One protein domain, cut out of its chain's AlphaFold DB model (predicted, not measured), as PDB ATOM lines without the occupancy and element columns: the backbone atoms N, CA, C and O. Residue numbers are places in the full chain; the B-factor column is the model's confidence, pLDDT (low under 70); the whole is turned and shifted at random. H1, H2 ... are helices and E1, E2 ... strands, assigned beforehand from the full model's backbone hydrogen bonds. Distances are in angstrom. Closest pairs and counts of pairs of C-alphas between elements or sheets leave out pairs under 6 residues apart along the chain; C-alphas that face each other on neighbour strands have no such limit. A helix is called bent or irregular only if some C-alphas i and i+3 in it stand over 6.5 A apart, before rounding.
ATOM      1  N   VAL A   4      -8.057 -15.388   7.314       93.50
ATOM      2  CA  VAL A   4      -7.777 -14.817   5.996       93.50
ATOM      3  C   VAL A   4      -7.513 -13.325   6.169       93.50
ATOM      4  O   VAL A   4      -8.246 -12.636   6.879       93.50
ATOM      5  N   VAL A   5      -6.446 -12.834   5.541       95.38
ATOM      6  CA  VAL A   5      -6.077 -11.415   5.556       95.38
ATOM      7  C   VAL A   5      -6.461 -10.801   4.222       95.38
ATOM      8  O   VAL A   5      -6.027 -11.288   3.180       95.38
ATOM      9  N   TYR A   6      -7.243  -9.730   4.269       94.31
ATOM     10  CA  TYR A   6      -7.691  -8.974   3.109       94.31
ATOM     11  C   TYR A   6      -7.014  -7.600   3.055       94.31
ATOM     12  O   TYR A   6      -6.839  -6.954   4.092       94.31
ATOM     13  N   ASP A   7      -6.661  -7.130   1.861       94.06
ATOM     14  CA  ASP A   7      -6.320  -5.725   1.634       94.06
ATOM     15  C   ASP A   7      -7.583  -4.860   1.449       94.06
ATOM     16  O   ASP A   7      -8.716  -5.353   1.429       94.06
ATOM     17  N   ASP A   8      -7.404  -3.547   1.292       92.69
ATOM     18  CA  ASP A   8      -8.505  -2.603   1.095       92.69
ATOM     19  C   ASP A   8      -9.137  -2.657  -0.307       92.69
ATOM     20  O   ASP A   8     -10.058  -1.894  -0.609       92.69
ATOM     21  N   TYR A   9      -8.711  -3.586  -1.163       91.12
ATOM     22  CA  TYR A   9      -9.370  -3.956  -2.417       91.12
ATOM     23  C   TYR A   9     -10.102  -5.298  -2.333       91.12
ATOM     24  O   TYR A   9     -10.833  -5.646  -3.259       91.12
ATOM     25  N   GLY A  10      -9.999  -6.001  -1.203       91.25
ATOM     26  CA  GLY A  10     -10.611  -7.309  -0.996       91.25
ATOM     27  C   GLY A  10      -9.798  -8.469  -1.548       91.25
ATOM     28  O   GLY A  10     -10.348  -9.559  -1.679       91.25
ATOM     29  N   ARG A  11      -8.519  -8.253  -1.865       90.94
ATOM     30  CA  ARG A  11      -7.601  -9.327  -2.245       90.94
ATOM     31  C   ARG A  11      -7.094 -10.018  -0.996       90.94
ATOM     32  O   ARG A  11      -6.798  -9.359   0.001       90.94
ATOM     33  N   THR A  12      -6.989 -11.334  -1.051       93.06
ATOM     34  CA  THR A  12      -6.443 -12.143   0.034       93.06
ATOM     35  C   THR A  12      -4.915 -12.116   0.011       93.06
ATOM     36  O   THR A  12      -4.306 -11.836  -1.016       93.06
ATOM     37  N   SER A  13      -4.257 -12.391   1.137       94.00
ATOM     38  CA  SER A  13      -2.785 -12.325   1.254       94.00
ATOM     39  C   SER A  13      -1.999 -13.279   0.344       94.00
ATOM     40  O   SER A  13      -0.781 -13.153   0.237       94.00
ATOM     41  N   ASP A  14      -2.658 -14.268  -0.252       92.75
ATOM     42  CA  ASP A  14      -2.109 -15.180  -1.259       92.75
ATOM     43  C   ASP A  14      -2.256 -14.662  -2.703       92.75
ATOM     44  O   ASP A  14      -1.656 -15.232  -3.616       92.75
ATOM     45  N   ASP A  15      -3.008 -13.580  -2.915       91.06
ATOM     46  CA  ASP A  15      -3.129 -12.903  -4.202       91.06
ATOM     47  C   ASP A  15      -1.805 -12.186  -4.554       91.06
ATOM     48  O   ASP A  15      -1.259 -11.445  -3.727       91.06
ATOM     49  N   PRO A  16      -1.251 -12.379  -5.767       92.12
ATOM     50  CA  PRO A  16       0.001 -11.739  -6.176       92.12
ATOM     51  C   PRO A  16      -0.074 -10.204  -6.228       92.12
ATOM     52  O   PRO A  16       0.965  -9.550  -6.129       92.12
ATOM     53  N   ASP A  17      -1.273  -9.633  -6.354       90.50
ATOM     54  CA  ASP A  17      -1.529  -8.193  -6.390       90.50
ATOM     55  C   ASP A  17      -1.953  -7.630  -5.022       90.50
ATOM     56  O   ASP A  17      -2.405  -6.481  -4.931       90.50
ATOM     57  N   PHE A  18      -1.795  -8.397  -3.937       92.44
ATOM     58  CA  PHE A  18      -2.086  -7.946  -2.576       92.44
ATOM     59  C   PHE A  18      -1.347  -6.641  -2.238       92.44
ATOM     60  O   PHE A  18      -0.117  -6.551  -2.286       92.44
ATOM     61  N   GLY A  19      -2.108  -5.598  -1.897       90.31
ATOM     62  CA  GLY A  19      -1.587  -4.261  -1.605       90.31
ATOM     63  C   GLY A  19      -1.121  -3.464  -2.832       90.31
ATOM     64  O   GLY A  19      -0.686  -2.314  -2.687       90.31
ATOM     65  N   SER A  20      -1.221  -4.026  -4.042       90.25
ATOM     66  CA  SER A  20      -0.904  -3.319  -5.281       90.25
ATOM     67  C   SER A  20      -1.925  -2.218  -5.573       90.25
ATOM     68  O   SER A  20      -3.140  -2.391  -5.438       90.25
ATOM     69  N   ARG A  21      -1.413  -1.066  -6.020       83.31
ATOM     70  CA  ARG A  21      -2.202   0.118  -6.405       83.31
ATOM     71  C   ARG A  21      -2.245   0.348  -7.914       83.31
ATOM     72  O   ARG A  21      -2.873   1.309  -8.350       83.31
ATOM     73  N   SER A  22      -1.543  -0.473  -8.699       79.62
ATOM     74  CA  SER A  22      -1.450  -0.293 -10.154       79.62
ATOM     75  C   SER A  22      -2.781  -0.547 -10.853       79.62
ATOM     76  O   SER A  22      -3.080   0.115 -11.840       79.62
ATOM     77  N   GLU A  23      -3.593  -1.454 -10.310       73.94
ATOM     78  CA  GLU A  23      -4.906  -1.800 -10.844       73.94
ATOM     79  C   GLU A  23      -5.936  -1.654  -9.728       73.94
ATOM     80  O   GLU A  23      -6.129  -2.536  -8.893       73.94
ATOM     81  N   THR A  24      -6.554  -0.477  -9.658       76.50
ATOM     82  CA  THR A  24      -7.699  -0.266  -8.770       76.50
ATOM     83  C   THR A  24      -8.898  -0.975  -9.404       76.50
ATOM     84  O   THR A  24      -9.200  -0.667 -10.558       76.50
ATOM     85  N   PRO A  25      -9.576  -1.905  -8.709       82.62
ATOM     86  CA  PRO A  25     -10.735  -2.584  -9.270       82.62
ATOM     87  C   PRO A  25     -11.845  -1.581  -9.595       82.62
ATOM     88  O   PRO A  25     -12.045  -0.590  -8.885       82.62
ATOM     89  N   GLU A  26     -12.579  -1.847 -10.673       87.94
ATOM     90  CA  GLU A  26     -13.750  -1.058 -11.039       87.94
ATOM     91  C   GLU A  26     -14.920  -1.352 -10.084       87.94
ATOM     92  O   GLU A  26     -15.067  -2.476  -9.592       87.94
ATOM     93  N   PRO A  27     -15.773  -0.359  -9.787       91.12
ATOM     94  CA  PRO A  27     -16.955  -0.589  -8.974       91.12
ATOM     95  C   PRO A  27     -17.989  -1.432  -9.735       91.12
ATOM     96  O   PRO A  27     -18.333  -1.142 -10.878       91.12
ATOM     97  N   TYR A  28     -18.539  -2.434  -9.056       91.94
ATOM     98  CA  TYR A  28     -19.655  -3.255  -9.519       91.94
ATOM     99  C   TYR A  28     -21.015  -2.616  -9.191       91.94
ATOM    100  O   TYR A  28     -21.889  -2.535 -10.052       91.94
ATOM    101  N   ILE A  29     -21.205  -2.141  -7.952       94.25
ATOM    102  CA  ILE A  29     -22.453  -1.506  -7.482       94.25
ATOM    103  C   ILE A  29     -22.115  -0.296  -6.607       94.25
ATOM    104  O   ILE A  29     -21.183  -0.345  -5.802       94.25
ATOM    105  N   VAL A  30     -22.904   0.774  -6.738       95.25
ATOM    106  CA  VAL A  30     -22.834   1.978  -5.898       95.25
ATOM    107  C   VAL A  30     -24.214   2.271  -5.310       95.25
ATOM    108  O   VAL A  30     -25.205   2.280  -6.037       95.25
ATOM    109  N   ASP A  31     -24.274   2.527  -4.004       94.44
ATOM    110  CA  ASP A  31     -25.493   2.901  -3.279       94.44
ATOM    111  C   ASP A  31     -25.274   4.212  -2.518       94.44
ATOM    112  O   ASP A  31     -24.489   4.270  -1.571       94.44
ATOM    113  N   ALA A  32     -25.972   5.267  -2.936       88.88
ATOM    114  CA  ALA A  32     -26.032   6.534  -2.215       88.88
ATOM    115  C   ALA A  32     -27.100   6.437  -1.114       88.88
ATOM    116  O   ALA A  32     -28.222   6.935  -1.247       88.88
ATOM    117  N   ALA A  33     -26.758   5.725  -0.043       78.25
ATOM    118  CA  ALA A  33     -27.657   5.452   1.064       78.25
ATOM    119  C   ALA A  33     -27.851   6.704   1.938       78.25
ATOM    120  O   ALA A  33     -27.091   6.970   2.865       78.25
ATOM    121  N   GLY A  34     -28.921   7.455   1.680       72.38
ATOM    122  CA  GLY A  34     -29.288   8.614   2.494       72.38
ATOM    123  C   GLY A  34     -28.336   9.804   2.338       72.38
ATOM    124  O   GLY A  34     -27.567   9.905   1.384       72.38
ATOM    125  N   VAL A  35     -28.437  10.767   3.256       81.06
ATOM    126  CA  VAL A  35     -27.630  11.994   3.200       81.06
ATOM    127  C   VAL A  35     -26.241  11.712   3.764       81.06
ATOM    128  O   VAL A  35     -26.113  11.368   4.935       81.06
ATOM    129  N   GLY A  36     -25.213  11.894   2.935       88.06
ATOM    130  CA  GLY A  36     -23.813  11.888   3.367       88.06
ATOM    131  C   GLY A  36     -23.157  10.512   3.483       88.06
ATOM    132  O   GLY A  36     -22.035  10.452   3.967       88.06
ATOM    133  N   VAL A  37     -23.791   9.415   3.048       95.31
ATOM    134  CA  VAL A  37     -23.150   8.086   3.012       95.31
ATOM    135  C   VAL A  37     -23.275   7.462   1.626       95.31
ATOM    136  O   VAL A  37     -24.361   7.391   1.051       95.31
ATOM    137  N   ILE A  38     -22.153   6.986   1.086       97.00
ATOM    138  CA  ILE A  38     -22.085   6.241  -0.173       97.00
ATOM    139  C   ILE A  38     -21.377   4.915   0.088       97.00
ATOM    140  O   ILE A  38     -20.290   4.882   0.667       97.00
ATOM    141  N   TYR A  39     -21.969   3.824  -0.382       96.69
ATOM    142  CA  TYR A  39     -21.349   2.506  -0.398       96.69
ATOM    143  C   TYR A  39     -20.922   2.138  -1.815       96.69
ATOM    144  O   TYR A  39     -21.674   2.348  -2.766       96.69
ATOM    145  N   ILE A  40     -19.732   1.559  -1.957       95.56
ATOM    146  CA  ILE A  40     -19.204   1.075  -3.238       95.56
ATOM    147  C   ILE A  40     -18.754  -0.369  -3.067       95.56
ATOM    148  O   ILE A  40     -17.987  -0.674  -2.155       95.56
ATOM    149  N   CYS A  41     -19.194  -1.251  -3.954       93.75
ATOM    150  CA  CYS A  41     -18.760  -2.639  -4.005       93.75
ATOM    151  C   CYS A  41     -17.956  -2.910  -5.275       93.75
ATOM    152  O   CYS A  41     -18.353  -2.448  -6.339       93.75
ATOM    153  N   PHE A  42     -16.870  -3.678  -5.176       86.81
ATOM    154  CA  PHE A  42     -15.918  -3.919  -6.274       86.81
ATOM    155  C   PHE A  42     -16.009  -5.316  -6.900       86.81
ATOM    156  O   PHE A  42     -15.303  -5.605  -7.858       86.81
ATOM    157  N   ALA A  43     -16.852  -6.201  -6.363       83.31
ATOM    158  CA  ALA A  43     -16.935  -7.590  -6.811       83.31
ATOM    159  C   ALA A  43     -18.372  -8.120  -6.775       83.31
ATOM    160  O   ALA A  43     -19.186  -7.673  -5.965       83.31
ATOM    161  N   ASP A  44     -18.660  -9.118  -7.613       84.69
ATOM    162  CA  ASP A  44     -19.928  -9.857  -7.613       84.69
ATOM    163  C   ASP A  44     -19.812 -11.246  -6.957       84.69
ATOM    164  O   ASP A  44     -20.239 -12.267  -7.485       84.69
ATOM    165  N   THR A  45     -19.177 -11.301  -5.789       86.56
ATOM    166  CA  THR A  45     -18.984 -12.522  -4.982       86.56
ATOM    167  C   THR A  45     -19.858 -12.488  -3.727       86.56
ATOM    168  O   THR A  45     -20.473 -11.478  -3.436       86.56
ATOM    169  N   THR A  46     -19.991 -13.553  -2.933       84.44
ATOM    170  CA  THR A  46     -20.795 -13.456  -1.686       84.44
ATOM    171  C   THR A  46     -20.110 -12.581  -0.631       84.44
ATOM    172  O   THR A  46     -20.744 -11.710  -0.034       84.44
ATOM    173  N   THR A  47     -18.808 -12.793  -0.436       85.69
ATOM    174  CA  THR A  47     -17.942 -11.971   0.415       85.69
ATOM    175  C   THR A  47     -17.250 -10.943  -0.464       85.69
ATOM    176  O   THR A  47     -16.580 -11.313  -1.429       85.69
ATOM    177  N   ARG A  48     -17.459  -9.660  -0.172       87.75
ATOM    178  CA  ARG A  48     -17.047  -8.551  -1.036       87.75
ATOM    179  C   ARG A  48     -16.328  -7.490  -0.216       87.75
ATOM    180  O   ARG A  48     -16.721  -7.233   0.921       87.75
ATOM    181  N   CYS A  49     -15.351  -6.816  -0.819       93.81
ATOM    182  CA  CYS A  49     -14.896  -5.532  -0.300       93.81
ATOM    183  C   CYS A  49     -15.951  -4.459  -0.572       93.81
ATOM    184  O   CYS A  49     -16.424  -4.288  -1.703       93.81
ATOM    185  N   VAL A  50     -16.329  -3.758   0.492       95.81
ATOM    186  CA  VAL A  50     -17.280  -2.653   0.478       95.81
ATOM    187  C   VAL A  50     -16.565  -1.417   0.994       95.81
ATOM    188  O   VAL A  50     -16.132  -1.394   2.144       95.81
ATOM    189  N   ARG A  51     -16.468  -0.372   0.171       96.25
ATOM    190  CA  ARG A  51     -16.098   0.965   0.643       96.25
ATOM    191  C   ARG A  51     -17.312   1.658   1.233       96.25
ATOM    192  O   ARG A  51     -18.393   1.604   0.649       96.25
ATOM    193  N   ARG A  52     -17.098   2.366   2.338       96.75
ATOM    194  CA  ARG A  52     -18.014   3.369   2.875       96.75
ATOM    195  C   ARG A  52     -17.340   4.725   2.789       96.75
ATOM    196  O   ARG A  52     -16.258   4.924   3.333       96.75
ATOM    197  N   ILE A  53     -17.995   5.642   2.097       96.50
ATOM    198  CA  ILE A  53     -17.613   7.043   2.012       96.50
ATOM    199  C   ILE A  53     -18.628   7.811   2.846       96.50
ATOM    200  O   ILE A  53     -19.821   7.738   2.560       96.50
ATOM    201  N   THR A  54     -18.164   8.508   3.878       96.25
ATOM    202  CA  THR A  54     -19.025   9.331   4.734       96.25
ATOM    203  C   THR A  54     -18.606  10.785   4.614       96.25
ATOM    204  O   THR A  54     -17.439  11.110   4.809       96.25
ATOM    205  N   GLU A  55     -19.551  11.659   4.296       95.31
ATOM    206  CA  GLU A  55     -19.377  13.105   4.297       95.31
ATOM    207  C   GLU A  55     -20.081  13.695   5.520       95.31
ATOM    208  O   GLU A  55     -21.300  13.595   5.664       95.31
ATOM    209  N   ALA A  56     -19.301  14.295   6.416       92.19
ATOM    210  CA  ALA A  56     -19.796  14.946   7.620       92.19
ATOM    211  C   ALA A  56     -18.899  16.136   7.971       92.19
ATOM    212  O   ALA A  56     -17.678  16.058   7.845       92.19
ATOM    213  N   ASP A  57     -19.506  17.244   8.403       91.25
ATOM    214  CA  ASP A  57     -18.801  18.432   8.909       91.25
ATOM    215  C   ASP A  57     -17.705  18.984   7.971       91.25
ATOM    216  O   ASP A  57     -16.672  19.488   8.409       91.25
ATOM    217  N   GLY A  58     -17.926  18.895   6.653       91.38
ATOM    218  CA  GLY A  58     -16.974  19.358   5.636       91.38
ATOM    219  C   GLY A  58     -15.766  18.437   5.421       91.38
ATOM    220  O   GLY A  58     -14.825  18.829   4.733       91.38
ATOM    221  N   ALA A  59     -15.784  17.229   5.985       95.19
ATOM    222  CA  ALA A  59     -14.781  16.196   5.775       95.19
ATOM    223  C   ALA A  59     -15.395  14.956   5.112       95.19
ATOM    224  O   ALA A  59     -16.539  14.586   5.376       95.19
ATOM    225  N   THR A  60     -14.596  14.283   4.284       95.88
ATOM    226  CA  THR A  60     -14.942  12.990   3.692       95.88
ATOM    227  C   THR A  60     -14.030  11.916   4.265       95.88
ATOM    228  O   THR A  60     -12.810  11.984   4.104       95.88
ATOM    229  N   THR A  61     -14.609  10.912   4.917       96.38
ATOM    230  CA  THR A  61     -13.891   9.712   5.354       96.38
ATOM    231  C   THR A  61     -14.137   8.576   4.373       96.38
ATOM    232  O   THR A  61     -15.233   8.424   3.838       96.38
ATOM    233  N   VAL A  62     -13.095   7.783   4.121       96.62
ATOM    234  CA  VAL A  62     -13.173   6.584   3.286       96.62
ATOM    235  C   VAL A  62     -12.683   5.404   4.105       96.62
ATOM    236  O   VAL A  62     -11.563   5.394   4.617       96.62
ATOM    237  N   GLU A  63     -13.539   4.404   4.215       97.62
ATOM    238  CA  GLU A  63     -13.312   3.190   4.981       97.62
ATOM    239  C   GLU A  63     -13.649   1.980   4.115       97.62
ATOM    240  O   GLU A  63     -14.345   2.106   3.105       97.62
ATOM    241  N   PHE A  64     -13.191   0.800   4.521       97.12
ATOM    242  CA  PHE A  64     -13.581  -0.454   3.898       97.12
ATOM    243  C   PHE A  64     -13.981  -1.501   4.933       97.12
ATOM    244  O   PHE A  64     -13.593  -1.434   6.101       97.12
ATOM    245  N   ALA A  65     -14.775  -2.458   4.480       96.81
ATOM    246  CA  ALA A  65     -15.120  -3.668   5.198       96.81
ATOM    247  C   ALA A  65     -15.178  -4.837   4.214       96.81
ATOM    248  O   ALA A  65     -15.304  -4.643   3.003       96.81
ATOM    249  N   ILE A  66     -15.141  -6.052   4.744       95.00
ATOM    250  CA  ILE A  66     -15.326  -7.279   3.974       95.00
ATOM    251  C   ILE A  66     -16.596  -7.961   4.481       95.00
ATOM    252  O   ILE A  66     -16.767  -8.161   5.685       95.00
ATOM    253  N   GLY A  67     -17.512  -8.294   3.576       93.88
ATOM    254  CA  GLY A  67     -18.748  -8.977   3.945       93.88
ATOM    255  C   GLY A  67     -19.807  -8.969   2.851       93.88
ATOM    256  O   GLY A  67     -19.528  -8.683   1.688       93.88
ATOM    257  N   ASN A  68     -21.038  -9.310   3.236       93.69
ATOM    258  CA  ASN A  68     -22.175  -9.346   2.323       93.69
ATOM    259  C   ASN A  68     -22.712  -7.927   2.067       93.69
ATOM    260  O   ASN A  68     -23.012  -7.190   3.012       93.69
ATOM    261  N   TRP A  69     -22.887  -7.578   0.791       94.44
ATOM    262  CA  TRP A  69     -23.444  -6.299   0.344       94.44
ATOM    263  C   TRP A  69     -24.809  -5.970   0.961       94.44
ATOM    264  O   TRP A  69     -25.067  -4.819   1.321       94.44
ATOM    265  N   GLU A  70     -25.670  -6.968   1.167       93.81
ATOM    266  CA  GLU A  70     -26.997  -6.720   1.748       93.81
ATOM    267  C   GLU A  70     -26.951  -6.323   3.221       93.81
ATOM    268  O   GLU A  70     -27.903  -5.744   3.737       93.81
ATOM    269  N   ASN A  71     -25.814  -6.548   3.881       94.50
ATOM    270  CA  ASN A  71     -25.553  -6.091   5.239       94.50
ATOM    271  C   ASN A  71     -24.569  -4.906   5.297       94.50
ATOM    272  O   ASN A  71     -24.055  -4.597   6.370       94.50
ATOM    273  N   ARG A  72     -24.303  -4.220   4.172       95.19
ATOM    274  CA  ARG A  72     -23.305  -3.134   4.071       95.19
ATOM    275  C   ARG A  72     -23.410  -2.075   5.167       95.19
ATOM    276  O   ARG A  72     -22.384  -1.598   5.629       95.19
ATOM    277  N   ALA A  73     -24.610  -1.730   5.633       94.94
ATOM    278  CA  ALA A  73     -24.784  -0.722   6.678       94.94
ATOM    279  C   ALA A  73     -24.226  -1.149   8.050       94.94
ATOM    280  O   ALA A  73     -23.809  -0.292   8.825       94.94
ATOM    281  N   ASN A  74     -24.183  -2.456   8.331       95.56
ATOM    282  CA  ASN A  74     -23.820  -3.007   9.641       95.56
ATOM    283  C   ASN A  74     -22.482  -3.763   9.638       95.56
ATOM    284  O   ASN A  74     -22.185  -4.471  10.600       95.56
ATOM    285  N   LEU A  75     -21.694  -3.675   8.562       94.88
ATOM    286  CA  LEU A  75     -20.344  -4.241   8.551       94.88
ATOM    287  C   LEU A  75     -19.422  -3.464   9.504       94.88
ATOM    288  O   LEU A  75     -19.644  -2.285   9.790       94.88
ATOM    289  N   THR A  76     -18.354  -4.116   9.962       95.00
ATOM    290  CA  THR A  76     -17.291  -3.453  10.723       95.00
ATOM    291  C   THR A  76     -16.324  -2.795   9.747       95.00
ATOM    292  O   THR A  76     -15.550  -3.477   9.078       95.00
ATOM    293  N   TYR A  77     -16.398  -1.471   9.658       96.31
ATOM    294  CA  TYR A  77     -15.549  -0.661   8.789       96.31
ATOM    295  C   TYR A  77     -14.271  -0.220   9.491       96.31
ATOM    296  O   TYR A  77     -14.271   0.047  10.694       96.31
ATOM    297  N   GLN A  78     -13.205  -0.096   8.709       96.94
ATOM    298  CA  GLN A  78     -11.921   0.437   9.143       96.94
ATOM    299  C   GLN A  78     -11.296   1.330   8.057       96.94
ATOM    300  O   GLN A  78     -11.701   1.253   6.892       96.94
ATOM    301  N   PRO A  79     -10.306   2.173   8.391       96.69
ATOM    302  CA  PRO A  79      -9.661   3.047   7.415       96.69
ATOM    303  C   PRO A  79      -9.053   2.286   6.227       96.69
ATOM    304  O   PRO A  79      -8.465   1.218   6.396       96.69
ATOM    305  N   VAL A  80      -9.140   2.863   5.027       95.00
ATOM    306  CA  VAL A  80      -8.425   2.364   3.833       95.00
ATOM    307  C   VAL A  80      -6.899   2.417   4.004       95.00
ATOM    308  O   VAL A  80      -6.388   3.082   4.908       95.00
ATOM    309  N   ASN A  81      -6.152   1.768   3.104       92.94
ATOM    310  CA  ASN A  81      -4.702   1.545   3.214       92.94
ATOM    311  C   ASN A  81      -4.284   0.716   4.447       92.94
ATOM    312  O   ASN A  81      -3.155   0.842   4.924       92.94
ATOM    313  N   THR A  82      -5.188  -0.111   4.971       94.75
ATOM    314  CA  THR A  82      -4.913  -1.079   6.040       94.75
ATOM    315  C   THR A  82      -5.361  -2.471   5.600       94.75
ATOM    316  O   THR A  82      -6.046  -2.613   4.588       94.75
ATOM    317  N   THR A  83      -4.967  -3.503   6.342       95.56
ATOM    318  CA  THR A  83      -5.404  -4.888   6.121       95.56
ATOM    319  C   THR A  83      -6.474  -5.282   7.134       95.56
ATOM    320  O   THR A  83      -6.467  -4.782   8.260       95.56
ATOM    321  N   LEU A  84      -7.373  -6.194   6.767       95.12
ATOM    322  CA  LEU A  84      -8.409  -6.741   7.647       95.12
ATOM    323  C   LEU A  84      -8.223  -8.251   7.817       95.12
ATOM    324  O   LEU A  84      -8.174  -8.977   6.829       95.12
ATOM    325  N   GLU A  85      -8.166  -8.728   9.059       94.94
ATOM    326  CA  GLU A  85      -8.150 -10.163   9.373       94.94
ATOM    327  C   GLU A  85      -9.565 -10.666   9.674       94.94
ATOM    328  O   GLU A  85     -10.289 -10.065  10.472       94.94
ATOM    329  N   ILE A  86      -9.960 -11.781   9.058       90.38
ATOM    330  CA  ILE A  86     -11.280 -12.399   9.233       90.38
ATOM    331  C   ILE A  86     -11.108 -13.881   9.529       90.38
ATOM    332  O   ILE A  86     -10.332 -14.573   8.873       90.38
ATOM    333  N   SER A  87     -11.848 -14.364  10.521       87.56
ATOM    334  CA  SER A  87     -11.947 -15.790  10.829       87.56
ATOM    335  C   SER A  87     -13.073 -16.415  10.009       87.56
ATOM    336  O   SER A  87     -14.237 -16.075  10.229       87.56
ATOM    337  N   GLU A  88     -12.726 -17.335   9.109       78.62
ATOM    338  CA  GLU A  88     -13.655 -18.133   8.291       78.62
ATOM    339  C   GLU A  88     -13.768 -19.588   8.786       78.62
ATOM    340  O   GLU A  88     -12.763 -20.170   9.282       78.62
TER     341      GLU A  88
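What this domain is: This is residues 4 to 88 of the 88 residues of an uncharacterized protein of Victivallales bacterium CCUG 44730 (UniProt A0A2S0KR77). A twisted antiparallel sheet, E2 to E5, has one short helix, H1, over one face, and a small ribbon of E1 and E6 lies toward one end of the whole. The unnamed residues 7 to 28 lead from E1 to E2. The 85 printed residues hold E1, E2, E3, E4, E5, H1 and E6 in that order, mostly strand, with under half of the residues in named elements. The sheet order is E2, E3, E4, E5. The whole is compact, radius of gyration of the C-alphas 12.6 A, and spans 38 by 25 by 22 A, only just elongated.

How they stand to each other: E1, residues 4 to 6, and E6, residues 84 to 87, are antiparallel neighbours, with N 4 and O 86 2.9 A apart. E2, residues 29 to 31, E3, residues 37 to 41, E4, residues 48 to 56, and E5, residues 59 to 67, form a meander, each strand the antiparallel neighbour of the one before, in three hairpins; the sheet is twisted, its C-alphas up to 4.4 A off the best plane. N 31 and O 39 are 2.9 A apart, N 38 and O 53 2.9 A, and N 52 and O 63 2.9 A. H1, residues 69 to 74, is on this sheet at a height of 7.8 A, only just over E4 with 3 C-alphas, slantwise at 42 degrees on the local plane. It is irregular, C-alphas 70 and 73 being 8.1 A apart, with 0 of 2 O i to N i+4 pairs and 2 of 3 O i to N i+3 pairs within hydrogen-bond range. The closest C-alphas of E5 and E6, Ala 65 and Leu 84, are 7.8 A apart.

Where its parts are: E1 begins at C-alpha 4, (-7.777, -14.817, 5.996). E4 measures 25.2 A, E5 25.5 A, E3 13.5 A and H1 9.9 A. E6, 10.2 A, ends at C-alpha 87, (-11.947, -15.790, 10.829).

The domain as a whole: The C-alphas farthest apart, Asp 14 and Asp 57, are 38.9 A apart. The printed part has no cut, the link E1 to E2 is long, and no printed residue is under 70 in pLDDT.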